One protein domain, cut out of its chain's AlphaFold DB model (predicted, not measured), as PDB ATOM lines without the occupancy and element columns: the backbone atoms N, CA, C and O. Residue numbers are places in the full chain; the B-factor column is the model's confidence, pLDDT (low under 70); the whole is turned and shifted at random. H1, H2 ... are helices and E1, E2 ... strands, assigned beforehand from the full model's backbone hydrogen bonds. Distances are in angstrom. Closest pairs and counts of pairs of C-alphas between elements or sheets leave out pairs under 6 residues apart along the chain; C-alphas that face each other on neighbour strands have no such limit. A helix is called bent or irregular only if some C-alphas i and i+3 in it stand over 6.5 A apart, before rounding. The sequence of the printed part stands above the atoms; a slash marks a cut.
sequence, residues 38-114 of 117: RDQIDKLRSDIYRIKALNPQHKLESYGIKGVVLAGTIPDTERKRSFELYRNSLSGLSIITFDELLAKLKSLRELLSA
ATOM      1  N   ARG A  38      38.339  26.891 -31.774       64.31
ATOM      2  CA  ARG A  38      37.729  25.567 -31.692       64.31
ATOM      3  C   ARG A  38      37.607  25.035 -30.262       64.31
ATOM      4  O   ARG A  38      36.514  24.654 -29.870       64.31
ATOM      5  N   ASP A  39      38.671  25.113 -29.467       74.06
ATOM      6  CA  ASP A  39      38.668  24.671 -28.068       74.06
ATOM      7  C   ASP A  39      37.684  25.490 -27.221       74.06
ATOM      8  O   ASP A  39      37.049  24.960 -26.312       74.06
ATOM      9  N   GLN A  40      37.525  26.787 -27.520       70.19
ATOM     10  CA  GLN A  40      36.513  27.623 -26.863       70.19
ATOM     11  C   GLN A  40      35.092  27.155 -27.188       70.19
ATOM     12  O   GLN A  40      34.230  27.132 -26.313       70.19
ATOM     13  N   ILE A  41      34.850  26.751 -28.431       72.81
ATOM     14  CA  ILE A  41      33.534  26.285 -28.870       72.81
ATOM     15  C   ILE A  41      33.227  24.897 -28.340       72.81
ATOM     16  O   ILE A  41      32.095  24.641 -27.945       72.81
ATOM     17  N   ASP A  42      34.221  24.020 -28.277       76.00
ATOM     18  CA  ASP A  42      34.043  22.690 -27.712       76.00
ATOM     19  C   ASP A  42      33.774  22.769 -26.197       76.00
ATOM     20  O   ASP A  42      32.888  22.071 -25.695       76.00
ATOM     21  N   LYS A  43      34.412  23.712 -25.484       79.12
ATOM     22  CA  LYS A  43      34.057  24.051 -24.093       79.12
ATOM     23  C   LYS A  43      32.628  24.582 -23.974       79.12
ATOM     24  O   LYS A  43      31.853  24.044 -23.191       79.12
ATOM     25  N   LEU A  44      32.255  25.565 -24.796       74.56
ATOM     26  CA  LEU A  44      30.906  26.141 -24.787       74.56
ATOM     27  C   LEU A  44      29.829  25.080 -25.062       74.56
ATOM     28  O   LEU A  44      28.785  25.068 -24.416       74.56
ATOM     29  N   ARG A  45      30.083  24.159 -25.997       75.25
ATOM     30  CA  ARG A  45      29.184  23.038 -26.293       75.25
ATOM     31  C   ARG A  45      28.998  22.137 -25.079       75.25
ATOM     32  O   ARG A  45      27.860  21.832 -24.737       75.25
ATOM     33  N   SER A  46      30.094  21.746 -24.431       79.88
ATOM     34  CA  SER A  46      30.058  20.938 -23.206       79.88
ATOM     35  C   SER A  46      29.247  21.623 -22.101       79.88
ATOM     36  O   SER A  46      28.367  21.006 -21.499       79.88
ATOM     37  N   ASP A  47      29.459  22.927 -21.902       80.06
ATOM     38  CA  ASP A  47      28.721  23.712 -20.914       80.06
ATOM     39  C   ASP A  47      27.223  23.784 -21.218       80.06
ATOM     40  O   ASP A  47      26.411  23.599 -20.313       80.06
ATOM     41  N   ILE A  48      26.837  23.978 -22.483       75.44
ATOM     42  CA  ILE A  48      25.424  23.997 -22.887       75.44
ATOM     43  C   ILE A  48      24.763  22.635 -22.634       75.44
ATOM     44  O   ILE A  48      23.648  22.588 -22.113       75.44
ATOM     45  N   TYR A  49      25.443  21.522 -22.935       78.12
ATOM     46  CA  TYR A  49      24.920  20.186 -22.626       78.12
ATOM     47  C   TYR A  49      24.797  19.947 -21.121       78.12
ATOM     48  O   TYR A  49      23.790  19.398 -20.671       78.12
ATOM     49  N   ARG A  50      25.771  20.405 -20.328       80.75
ATOM     50  CA  ARG A  50      25.719  20.330 -18.864       80.75
ATOM     51  C   ARG A  50      24.547  21.135 -18.301       80.75
ATOM     52  O   ARG A  50      23.791  20.614 -17.491       80.75
ATOM     53  N   ILE A  51      24.361  22.378 -18.748       75.00
ATOM     54  CA  ILE A  51      23.248  23.237 -18.312       75.00
ATOM     55  C   ILE A  51      21.902  22.614 -18.700       75.00
ATOM     56  O   ILE A  51      20.975  22.630 -17.891       75.00
ATOM     57  N   LYS A  52      21.805  22.007 -19.891       73.25
ATOM     58  CA  LYS A  52      20.618  21.256 -20.320       73.25
ATOM     59  C   LYS A  52      20.334  20.059 -19.408       73.25
ATOM     60  O   LYS A  52      19.187  19.857 -19.029       73.25
ATOM     61  N   ALA A  53      21.359  19.298 -19.023       75.88
ATOM     62  CA  ALA A  53      21.208  18.164 -18.110       75.88
ATOM     63  C   ALA A  53      20.763  18.593 -16.698       75.88
ATOM     64  O   ALA A  53      19.991  17.887 -16.059       75.88
ATOM     65  N   LEU A  54      21.216  19.761 -16.230       81.06
ATOM     66  CA  LEU A  54      20.849  20.315 -14.922       81.06
ATOM     67  C   LEU A  54      19.449  20.949 -14.894       81.06
ATOM     68  O   LEU A  54      18.874  21.090 -13.819       81.06
ATOM     69  N   ASN A  55      18.885  21.315 -16.052       75.56
ATOM     70  CA  ASN A  55      17.586  21.990 -16.157       75.56
ATOM     71  C   ASN A  55      16.601  21.210 -17.051       75.56
ATOM     72  O   ASN A  55      16.169  21.727 -18.082       75.56
ATOM     73  N   PRO A  56      16.189  19.988 -16.663       66.50
ATOM     74  CA  PRO A  56      15.286  19.158 -17.469       66.50
ATOM     75  C   PRO A  56      13.881  19.763 -17.636       66.50
ATOM     76  O   PRO A  56      13.167  19.414 -18.570       66.50
ATOM     77  N   GLN A  57      13.501  20.698 -16.757       63.31
ATOM     78  CA  GLN A  57      12.234  21.442 -16.798       63.31
ATOM     79  C   GLN A  57      12.182  22.469 -17.948       63.31
ATOM     80  O   GLN A  57      11.111  22.942 -18.324       63.31
ATOM     81  N   HIS A  58      13.333  22.842 -18.516       59.72
ATOM     82  CA  HIS A  58      13.419  23.738 -19.663       59.72
ATOM     83  C   HIS A  58      13.855  22.948 -20.887       59.72
ATOM     84  O   HIS A  58      14.994  22.494 -20.997       59.72
ATOM     85  N   LYS A  59      12.927  22.791 -21.835       55.19
ATOM     86  CA  LYS A  59      13.156  22.097 -23.101       55.19
ATOM     87  C   LYS A  59      14.047  22.952 -24.009       55.19
ATOM     88  O   LYS A  59      13.586  23.592 -24.947       55.19
ATOM     89  N   LEU A  60      15.340  23.011 -23.689       58.81
ATOM     90  CA  LEU A  60      16.335  23.677 -24.516       58.81
ATOM     91  C   LEU A  60      16.630  22.779 -25.725       58.81
ATOM     92  O   LEU A  60      17.368  21.790 -25.637       58.81
ATOM     93  N   GLU A  61      16.020  23.107 -26.859       60.44
ATOM     94  CA  GLU A  61      16.239  22.427 -28.136       60.44
ATOM     95  C   GLU A  61      17.597  22.853 -28.718       60.44
ATOM     96  O   GLU A  61      17.719  23.749 -29.546       60.44
ATOM     97  N   SER A  62      18.665  22.231 -28.224       58.12
ATOM     98  CA  SER A  62      20.058  22.511 -28.582       58.12
ATOM     99  C   SER A  62      20.484  21.841 -29.900       58.12
ATOM    100  O   SER A  62      21.540  21.207 -29.965       58.12
ATOM    101  N   TYR A  63      19.664  21.935 -30.950       57.28
ATOM    102  CA  TYR A  63      19.990  21.382 -32.266       57.28
ATOM    103  C   TYR A  63      20.917  22.346 -33.023       57.28
ATOM    104  O   TYR A  63      20.480  23.351 -33.572       57.28
ATOM    105  N   GLY A  64      22.217  22.038 -33.057       61.06
ATOM    106  CA  GLY A  64      23.163  22.689 -33.973       61.06
ATOM    107  C   GLY A  64      23.849  23.953 -33.447       61.06
ATOM    108  O   GLY A  64      23.864  24.978 -34.124       61.06
ATOM    109  N   ILE A  65      24.489  23.876 -32.275       64.50
ATOM    110  CA  ILE A  65      25.332  24.962 -31.745       64.50
ATOM    111  C   ILE A  65      26.513  25.207 -32.704       64.50
ATOM    112  O   ILE A  65      27.487  24.436 -32.743       64.50
ATOM    113  N   LYS A  66      26.422  26.286 -33.486       66.81
ATOM    114  CA  LYS A  66      27.459  26.756 -34.411       66.81
ATOM    115  C   LYS A  66      28.077  28.035 -33.854       66.81
ATOM    116  O   LYS A  66      27.365  28.995 -33.579       66.81
ATOM    117  N   GLY A  67      29.398  28.057 -33.696       68.06
ATOM    118  CA  GLY A  67      30.106  29.293 -33.375       68.06
ATOM    119  C   GLY A  67      30.226  30.165 -34.617       68.06
ATOM    120  O   GLY A  67      30.457  29.650 -35.712       68.06
ATOM    121  N   VAL A  68      30.076  31.476 -34.462       76.00
ATOM    122  CA  VAL A  68      30.286  32.443 -35.543       76.00
ATOM    123  C   VAL A  68      31.431  33.362 -35.149       76.00
ATOM    124  O   VAL A  68      31.427  33.933 -34.064       76.00
ATOM    125  N   VAL A  69      32.414  33.490 -36.031       76.62
ATOM    126  CA  VAL A  69      33.534  34.417 -35.886       76.62
ATOM    127  C   VAL A  69      33.367  35.502 -36.932       76.62
ATOM    128  O   VAL A  69      33.365  35.213 -38.130       76.62
ATOM    129  N   LEU A  70      33.240  36.746 -36.472       78.50
ATOM    130  CA  LEU A  70      33.341  37.909 -37.340       78.50
ATOM    131  C   LEU A  70      34.814  38.266 -37.526       78.50
ATOM    132  O   LEU A  70      35.492  38.600 -36.556       78.50
ATOM    133  N   ALA A  71      35.312  38.183 -38.758       75.31
ATOM    134  CA  ALA A  71      36.715  38.452 -39.053       75.31
ATOM    135  C   ALA A  71      36.867  39.361 -40.274       75.31
ATOM    136  O   ALA A  71      36.652  38.923 -41.398       75.31
ATOM    137  N   GLY A  72      37.304  40.602 -40.031       76.31
ATOM    138  CA  GLY A  72      37.830  41.517 -41.050       76.31
ATOM    139  C   GLY A  72      36.958  41.698 -42.299       76.31
ATOM    140  O   GLY A  72      35.731  41.623 -42.250       76.31
ATOM    141  N   THR A  73      37.627  41.961 -43.417       72.38
ATOM    142  CA  THR A  73      37.059  42.093 -44.766       72.38
ATOM    143  C   THR A  73      37.591  40.973 -45.659       72.38
ATOM    144  O   THR A  73      38.657  40.417 -45.377       72.38
ATOM    145  N   ILE A  74      36.875  40.631 -46.735       75.25
ATOM    146  CA  ILE A  74      37.321  39.597 -47.680       75.25
ATOM    147  C   ILE A  74      38.717  39.958 -48.230       75.25
ATOM    148  O   ILE A  74      38.916  41.083 -48.694       75.25
ATOM    149  N   PRO A  75      39.702  39.039 -48.164       73.31
ATOM    150  CA  PRO A  75      41.040  39.290 -48.686       73.31
ATOM    151  C   PRO A  75      41.060  39.285 -50.222       73.31
ATOM    152  O   PRO A  75      40.213  38.663 -50.866       73.31
ATOM    153  N   ASP A  76      42.064  39.950 -50.793       76.50
ATOM    154  CA  ASP A  76      42.222  40.139 -52.238       76.50
ATOM    155  C   ASP A  76      42.425  38.815 -53.017       76.50
ATOM    156  O   ASP A  76      42.707  37.756 -52.438       76.50
ATOM    157  N   THR A  77      42.256  38.876 -54.342       71.50
ATOM    158  CA  THR A  77      42.059  37.735 -55.266       71.50
ATOM    159  C   THR A  77      42.968  36.518 -55.049       71.50
ATOM    160  O   THR A  77      42.469  35.390 -55.046       71.50
ATOM    161  N   GLU A  78      44.264  36.701 -54.787       70.69
ATOM    162  CA  GLU A  78      45.217  35.593 -54.600       70.69
ATOM    163  C   GLU A  78      44.954  34.747 -53.343       70.69
ATOM    164  O   GLU A  78      45.181  33.536 -53.334       70.69
ATOM    165  N   ARG A  79      44.448  35.356 -52.264       71.88
ATOM    166  CA  ARG A  79      44.206  34.667 -50.980       71.88
ATOM    167  C   ARG A  79      42.757  34.237 -50.801       71.88
ATOM    168  O   ARG A  79      42.461  33.483 -49.872       71.88
ATOM    169  N   LYS A  80      41.865  34.662 -51.699       77.69
ATOM    170  CA  LYS A  80      40.432  34.366 -51.642       77.69
ATOM    171  C   LYS A  80      40.146  32.866 -51.685       77.69
ATOM    172  O   LYS A  80      39.407  32.366 -50.843       77.69
ATOM    173  N   ARG A  81      40.795  32.124 -52.589       75.56
ATOM    174  CA  ARG A  81      40.605  30.665 -52.709       75.56
ATOM    175  C   ARG A  81      41.028  29.926 -51.439       75.56
ATOM    176  O   ARG A  81      40.288  29.090 -50.931       75.56
ATOM    177  N   SER A  82      42.194  30.265 -50.897       72.62
ATOM    178  CA  SER A  82      42.704  29.671 -49.655       72.62
ATOM    179  C   SER A  82      41.837  30.035 -48.448       72.62
ATOM    180  O   SER A  82      41.604  29.196 -47.581       72.62
ATOM    181  N   PHE A  83      41.309  31.261 -48.411       79.12
ATOM    182  CA  PHE A  83      40.372  31.704 -47.382       79.12
ATOM    183  C   PHE A  83      39.035  30.954 -47.453       79.12
ATOM    184  O   PHE A  83      38.524  30.512 -46.425       79.12
ATOM    185  N   GLU A  84      38.493  30.749 -48.655       79.19
ATOM    186  CA  GLU A  84      37.262  29.984 -48.861       79.19
ATOM    187  C   GLU A  84      37.421  28.511 -48.468       79.19
ATOM    188  O   GLU A  84      36.565  27.961 -47.775       79.19
ATOM    189  N   LEU A  85      38.541  27.884 -48.833       80.56
ATOM    190  CA  LEU A  85      38.859  26.524 -48.396       80.56
ATOM    191  C   LEU A  85      39.001  26.446 -46.871       80.56
ATOM    192  O   LEU A  85      38.449  25.544 -46.241       80.56
ATOM    193  N   TYR A  86      39.679  27.421 -46.258       77.94
ATOM    194  CA  TYR A  86      39.867  27.470 -44.813       77.94
ATOM    195  C   TYR A  86      38.541  27.623 -44.060       77.94
ATOM    196  O   TYR A  86      38.242  26.802 -43.193       77.94
ATOM    197  N   ARG A  87      37.701  28.605 -44.413       74.44
ATOM    198  CA  ARG A  87      36.409  28.816 -43.735       74.44
ATOM    199  C   ARG A  87      35.468  27.616 -43.883       74.44
ATOM    200  O   ARG A  87      34.728  27.323 -42.950       74.44
ATOM    201  N   ASN A  88      35.533  26.902 -45.009       78.69
ATOM    202  CA  ASN A  88      34.713  25.713 -45.260       78.69
ATOM    203  C   ASN A  88      35.241  24.459 -44.546       78.69
ATOM    204  O   ASN A  88      34.469  23.555 -44.241       78.69
ATOM    205  N   SER A  89      36.540  24.405 -44.236       74.12
ATOM    206  CA  SER A  89      37.152  23.293 -43.494       74.12
ATOM    207  C   SER A  89      36.782  23.267 -42.000       74.12
ATOM    208  O   SER A  89      36.965  22.255 -41.316       74.12
ATOM    209  N   LEU A  90      36.246  24.370 -41.466       71.06
ATOM    210  CA  LEU A  90      35.916  24.515 -40.050       71.06
ATOM    211  C   LEU A  90      34.519  23.960 -39.735       71.06
ATOM    212  O   LEU A  90      33.506  24.651 -39.789       71.06
ATOM    213  N   SER A  91      34.451  22.695 -39.327       69.94
ATOM    214  CA  SER A  91      33.199  22.113 -38.831       69.94
ATOM    215  C   SER A  91      32.778  22.728 -37.486       69.94
ATOM    216  O   SER A  91      33.538  22.743 -36.521       69.94
ATOM    217  N   GLY A  92      31.543  23.235 -37.409       66.88
ATOM    218  CA  GLY A  92      30.995  23.856 -36.195       66.88
ATOM    219  C   GLY A  92      31.350  25.331 -35.980       66.88
ATOM    220  O   GLY A  92      30.870  25.923 -35.013       66.88
ATOM    221  N   LEU A  93      32.134  25.920 -36.886       72.88
ATOM    222  CA  LEU A  93      32.602  27.302 -36.854       72.88
ATOM    223  C   LEU A  93      32.299  27.972 -38.196       72.88
ATOM    224  O   LEU A  93      32.729  27.496 -39.237       72.88
ATOM    225  N   SER A  94      31.554  29.071 -38.189       78.62
ATOM    226  CA  SER A  94      31.317  29.900 -39.371       78.62
ATOM    227  C   SER A  94      32.185  31.143 -39.279       78.62
ATOM    228  O   SER A  94      32.045  31.899 -38.324       78.62
ATOM    229  N   ILE A  95      33.038  31.388 -40.269       78.31
ATOM    230  CA  ILE A  95      33.712  32.682 -40.405       78.31
ATOM    231  C   ILE A  95      32.867  33.542 -41.339       78.31
ATOM    232  O   ILE A  95      32.577  33.122 -42.458       78.31
ATOM    233  N   ILE A  96      32.454  34.714 -40.863       82.19
ATOM    234  CA  ILE A  96      31.711  35.712 -41.637       82.19
ATOM    235  C   ILE A  96      32.522  37.007 -41.610       82.19
ATOM    236  O   ILE A  96      33.024  37.409 -40.561       82.19
ATOM    237  N   THR A  97      32.681  37.656 -42.755       85.56
ATOM    238  CA  THR A  97      33.367  38.949 -42.846       85.56
ATOM    239  C   THR A  97      32.374  40.104 -42.650       85.56
ATOM    240  O   THR A  97      31.159  39.930 -42.794       85.56
ATOM    241  N   PHE A  98      32.857  41.291 -42.277       83.75
ATOM    242  CA  PHE A  98      31.986  42.440 -41.984       83.75
ATOM    243  C   PHE A  98      31.192  42.917 -43.203       83.75
ATOM    244  O   PHE A  98      30.018  43.257 -43.084       83.75
ATOM    245  N   ASP A  99      31.821  42.915 -44.372       82.88
ATOM    246  CA  ASP A  99      31.204  43.223 -45.659       82.88
ATOM    247  C   ASP A  99      30.099  42.221 -46.020       82.88
ATOM    248  O   ASP A  99      29.010  42.636 -46.418       82.88
ATOM    249  N   GLU A 100      30.322  40.922 -45.789       84.19
ATOM    250  CA  GLU A 100      29.306  39.886 -46.013       84.19
ATOM    251  C   GLU A 100      28.107  40.062 -45.066       84.19
ATOM    252  O   GLU A 100      26.951  39.966 -45.489       84.19
ATOM    253  N   LEU A 101      28.357  40.351 -43.786       86.25
ATOM    254  CA  LEU A 101      27.286  40.582 -42.815       86.25
ATOM    255  C   LEU A 101      26.498  41.856 -43.136       86.25
ATOM    256  O   LEU A 101      25.266  41.843 -43.103       86.25
ATOM    257  N   LEU A 102      27.188  42.941 -43.486       86.00
ATOM    258  CA  LEU A 102      26.555  44.206 -43.844       86.00
ATOM    259  C   LEU A 102      25.683  44.060 -45.096       86.00
ATOM    260  O   LEU A 102      24.571  44.586 -45.122       86.00
ATOM    261  N   ALA A 103      26.157  43.335 -46.111       87.69
ATOM    262  CA  ALA A 103      25.378  43.048 -47.311       87.69
ATOM    263  C   ALA A 103      24.092  42.283 -46.968       87.69
ATOM    264  O   ALA A 103      23.008  42.705 -47.364       87.69
ATOM    265  N   LYS A 104      24.184  41.228 -46.146       88.31
ATOM    266  CA  LYS A 104      23.011  40.456 -45.702       88.31
ATOM    267  C   LYS A 104      22.003  41.308 -44.938       88.31
ATOM    268  O   LYS A 104      20.806  41.176 -45.172       88.31
ATOM    269  N   LEU A 105      22.467  42.192 -44.055       89.75
ATOM    270  CA  LEU A 105      21.585  43.098 -43.316       89.75
ATOM    271  C   LEU A 105      20.892  44.111 -44.232       89.75
ATOM    272  O   LEU A 105      19.712  44.393 -44.035       89.75
ATOM    273  N   LYS A 106      21.595  44.640 -45.239       91.12
ATOM    274  CA  LYS A 106      20.995  45.530 -46.242       91.12
ATOM    275  C   LYS A 106      19.923  44.807 -47.053       91.12
ATOM    276  O   LYS A 106      18.803  45.298 -47.108       91.12
ATOM    277  N   SER A 107      20.222  43.616 -47.570       88.12
ATOM    278  CA  SER A 107      19.243  42.807 -48.306       88.12
ATOM    279  C   SER A 107      18.037  42.435 -47.442       88.12
ATOM    280  O   SER A 107      16.901  42.524 -47.894       88.12
ATOM    281  N   LEU A 108      18.249  42.075 -46.171       91.19
ATOM    282  CA  LEU A 108      17.152  41.799 -45.241       91.19
ATOM    283  C   LEU A 108      16.286  43.045 -45.011       91.19
ATOM    284  O   LEU A 108      15.061  42.958 -45.020       91.19
ATOM    285  N   ARG A 109      16.909  44.216 -44.843       89.25
ATOM    286  CA  ARG A 109      16.188  45.484 -44.712       89.25
ATOM    287  C   ARG A 109      15.383  45.807 -45.968       89.25
ATOM    288  O   ARG A 109      14.254  46.264 -45.832       89.25
ATOM    289  N   GLU A 110      15.937  45.593 -47.156       90.38
ATOM    290  CA  GLU A 110      15.235  45.795 -48.430       90.38
ATOM    291  C   GLU A 110      14.007  44.886 -48.536       90.38
ATOM    292  O   GLU A 110      12.918  45.377 -48.818       90.38
ATOM    293  N   LEU A 111      14.148  43.599 -48.203       88.50
ATOM    294  CA  LEU A 111      13.035  42.643 -48.186       88.50
ATOM    295  C   LEU A 111      11.936  43.031 -47.193       88.50
ATOM    296  O   LEU A 111      10.759  42.933 -47.514       88.50
ATOM    297  N   LEU A 112      12.306  43.487 -45.995       87.00
ATOM    298  CA  LEU A 112      11.341  43.909 -44.975       87.00
ATOM    299  C   LEU A 112      10.719  45.283 -45.269       87.00
ATOM    300  O   LEU A 112       9.640  45.583 -44.766       87.00
ATOM    301  N   SER A 113      11.391  46.124 -46.060       85.81
ATOM    302  CA  SER A 113      10.879  47.436 -46.485       85.81
ATOM    303  C   SER A 113      10.037  47.348 -47.760       85.81
ATOM    304  O   SER A 113       9.296  48.283 -48.066       85.81
ATOM    305  N   ALA A 114      10.133  46.243 -48.505       69.12
ATOM    306  CA  ALA A 114       9.244  45.947 -49.614       69.12
ATOM    307  C   ALA A 114       7.844  45.657 -49.055       69.12
ATOM    308  O   ALA A 114       7.531  44.552 -48.615       69.12
TER     309      ALA A 114
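What this domain is: This is residues 38 to 114 of the 117 residues of the protein "DUF4263 domain-containing protein" of Mesorhizobium sp. M8A.F.Ca.ET.213.01.1.1 (UniProt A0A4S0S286). Two short parallel strands, E1 and E2, make a small core from which three helices reach outward without touching one another. H1 begins near the sheet and slants away from it, a long strap of chain leads back from its far end to E1, H2 packs on E2 with its residues 83 to 88, and H3 sticks out with its residues 102 to 113. The printed part has 77 residues with three named helices and two named strands, in the order H1, E1, H2, E2, H3, and its class is mostly helix; the sheet has the order E1, E2 and is parallel. The whole is only just loose, close to extended, with a radius of gyration of the C-alphas of 17.0 A, and is flat, spanning 48 by 37 by 15 A.

Where its parts are: H1, residues 38 to 54, begins with C-alpha 38 at (37.729, 25.567, -31.692) and is 24.4 A long from first to last C-alpha. E1 is residues 67 to 70, 10.0 A, with C-alpha 67 at (30.106, 29.293, -33.375). H2, residues 77 to 89, is 19.3 A long; it is irregular, with C-alphas 78 and 81 7.0 A apart, against about 5 A in a regular helix. E2 is residues 93 to 96, 9.7 A. H3, residues 98 to 113, is 22.2 A long and ends with C-alpha 113 at (10.879, 47.436, -46.485).

How they stand to each other: E1 and E2 are parallel neighbours, with 24 degrees between their directions. C-alphas 68 and 94 face each other at 4.7 A. N 69 and O 94 are within hydrogen-bond range at 2.8 A, and so are N 96 and O 69 at 2.9 A. E1, H2 and E2 form a strand-helix-strand unit, two parallel neighbour strands with a helix between them along the chain, and its crossover is right-handed. The closest C-alphas of H2 and E2 are those of Arg 87 and Ile 95, 5.8 A apart. Those of H1 and E1 are Ile 41 and Gly 67, 6.4 A apart. Those of E1 and H3 are Leu 70 and Phe 98, 6.6 A apart. H1, H2 and H3 are apart from one another. Each O i to N i+4 pair is within hydrogen-bond range in H1 and H3; in H2 it is 7 of 9.

The domain as a whole: The two C-alphas farthest apart, those of Gln 57 and Glu 78, are 52.1 A apart. The printed part has no cut. The link from H1 to E1, 12 residues, is long; that from E1 to H2 is short, and those from H2 to E2 and from E2 to H3 are tight. Residues 53 to 59 stand free, as do 76 to 82, of which 77 to 82 belong to H2, and 102 to 114, of which 102 to 113 belong to H3. The mean pLDDT of the printed part is 75.8; residues 38, 56 to 67, 91 to 92 and 114 are under 70.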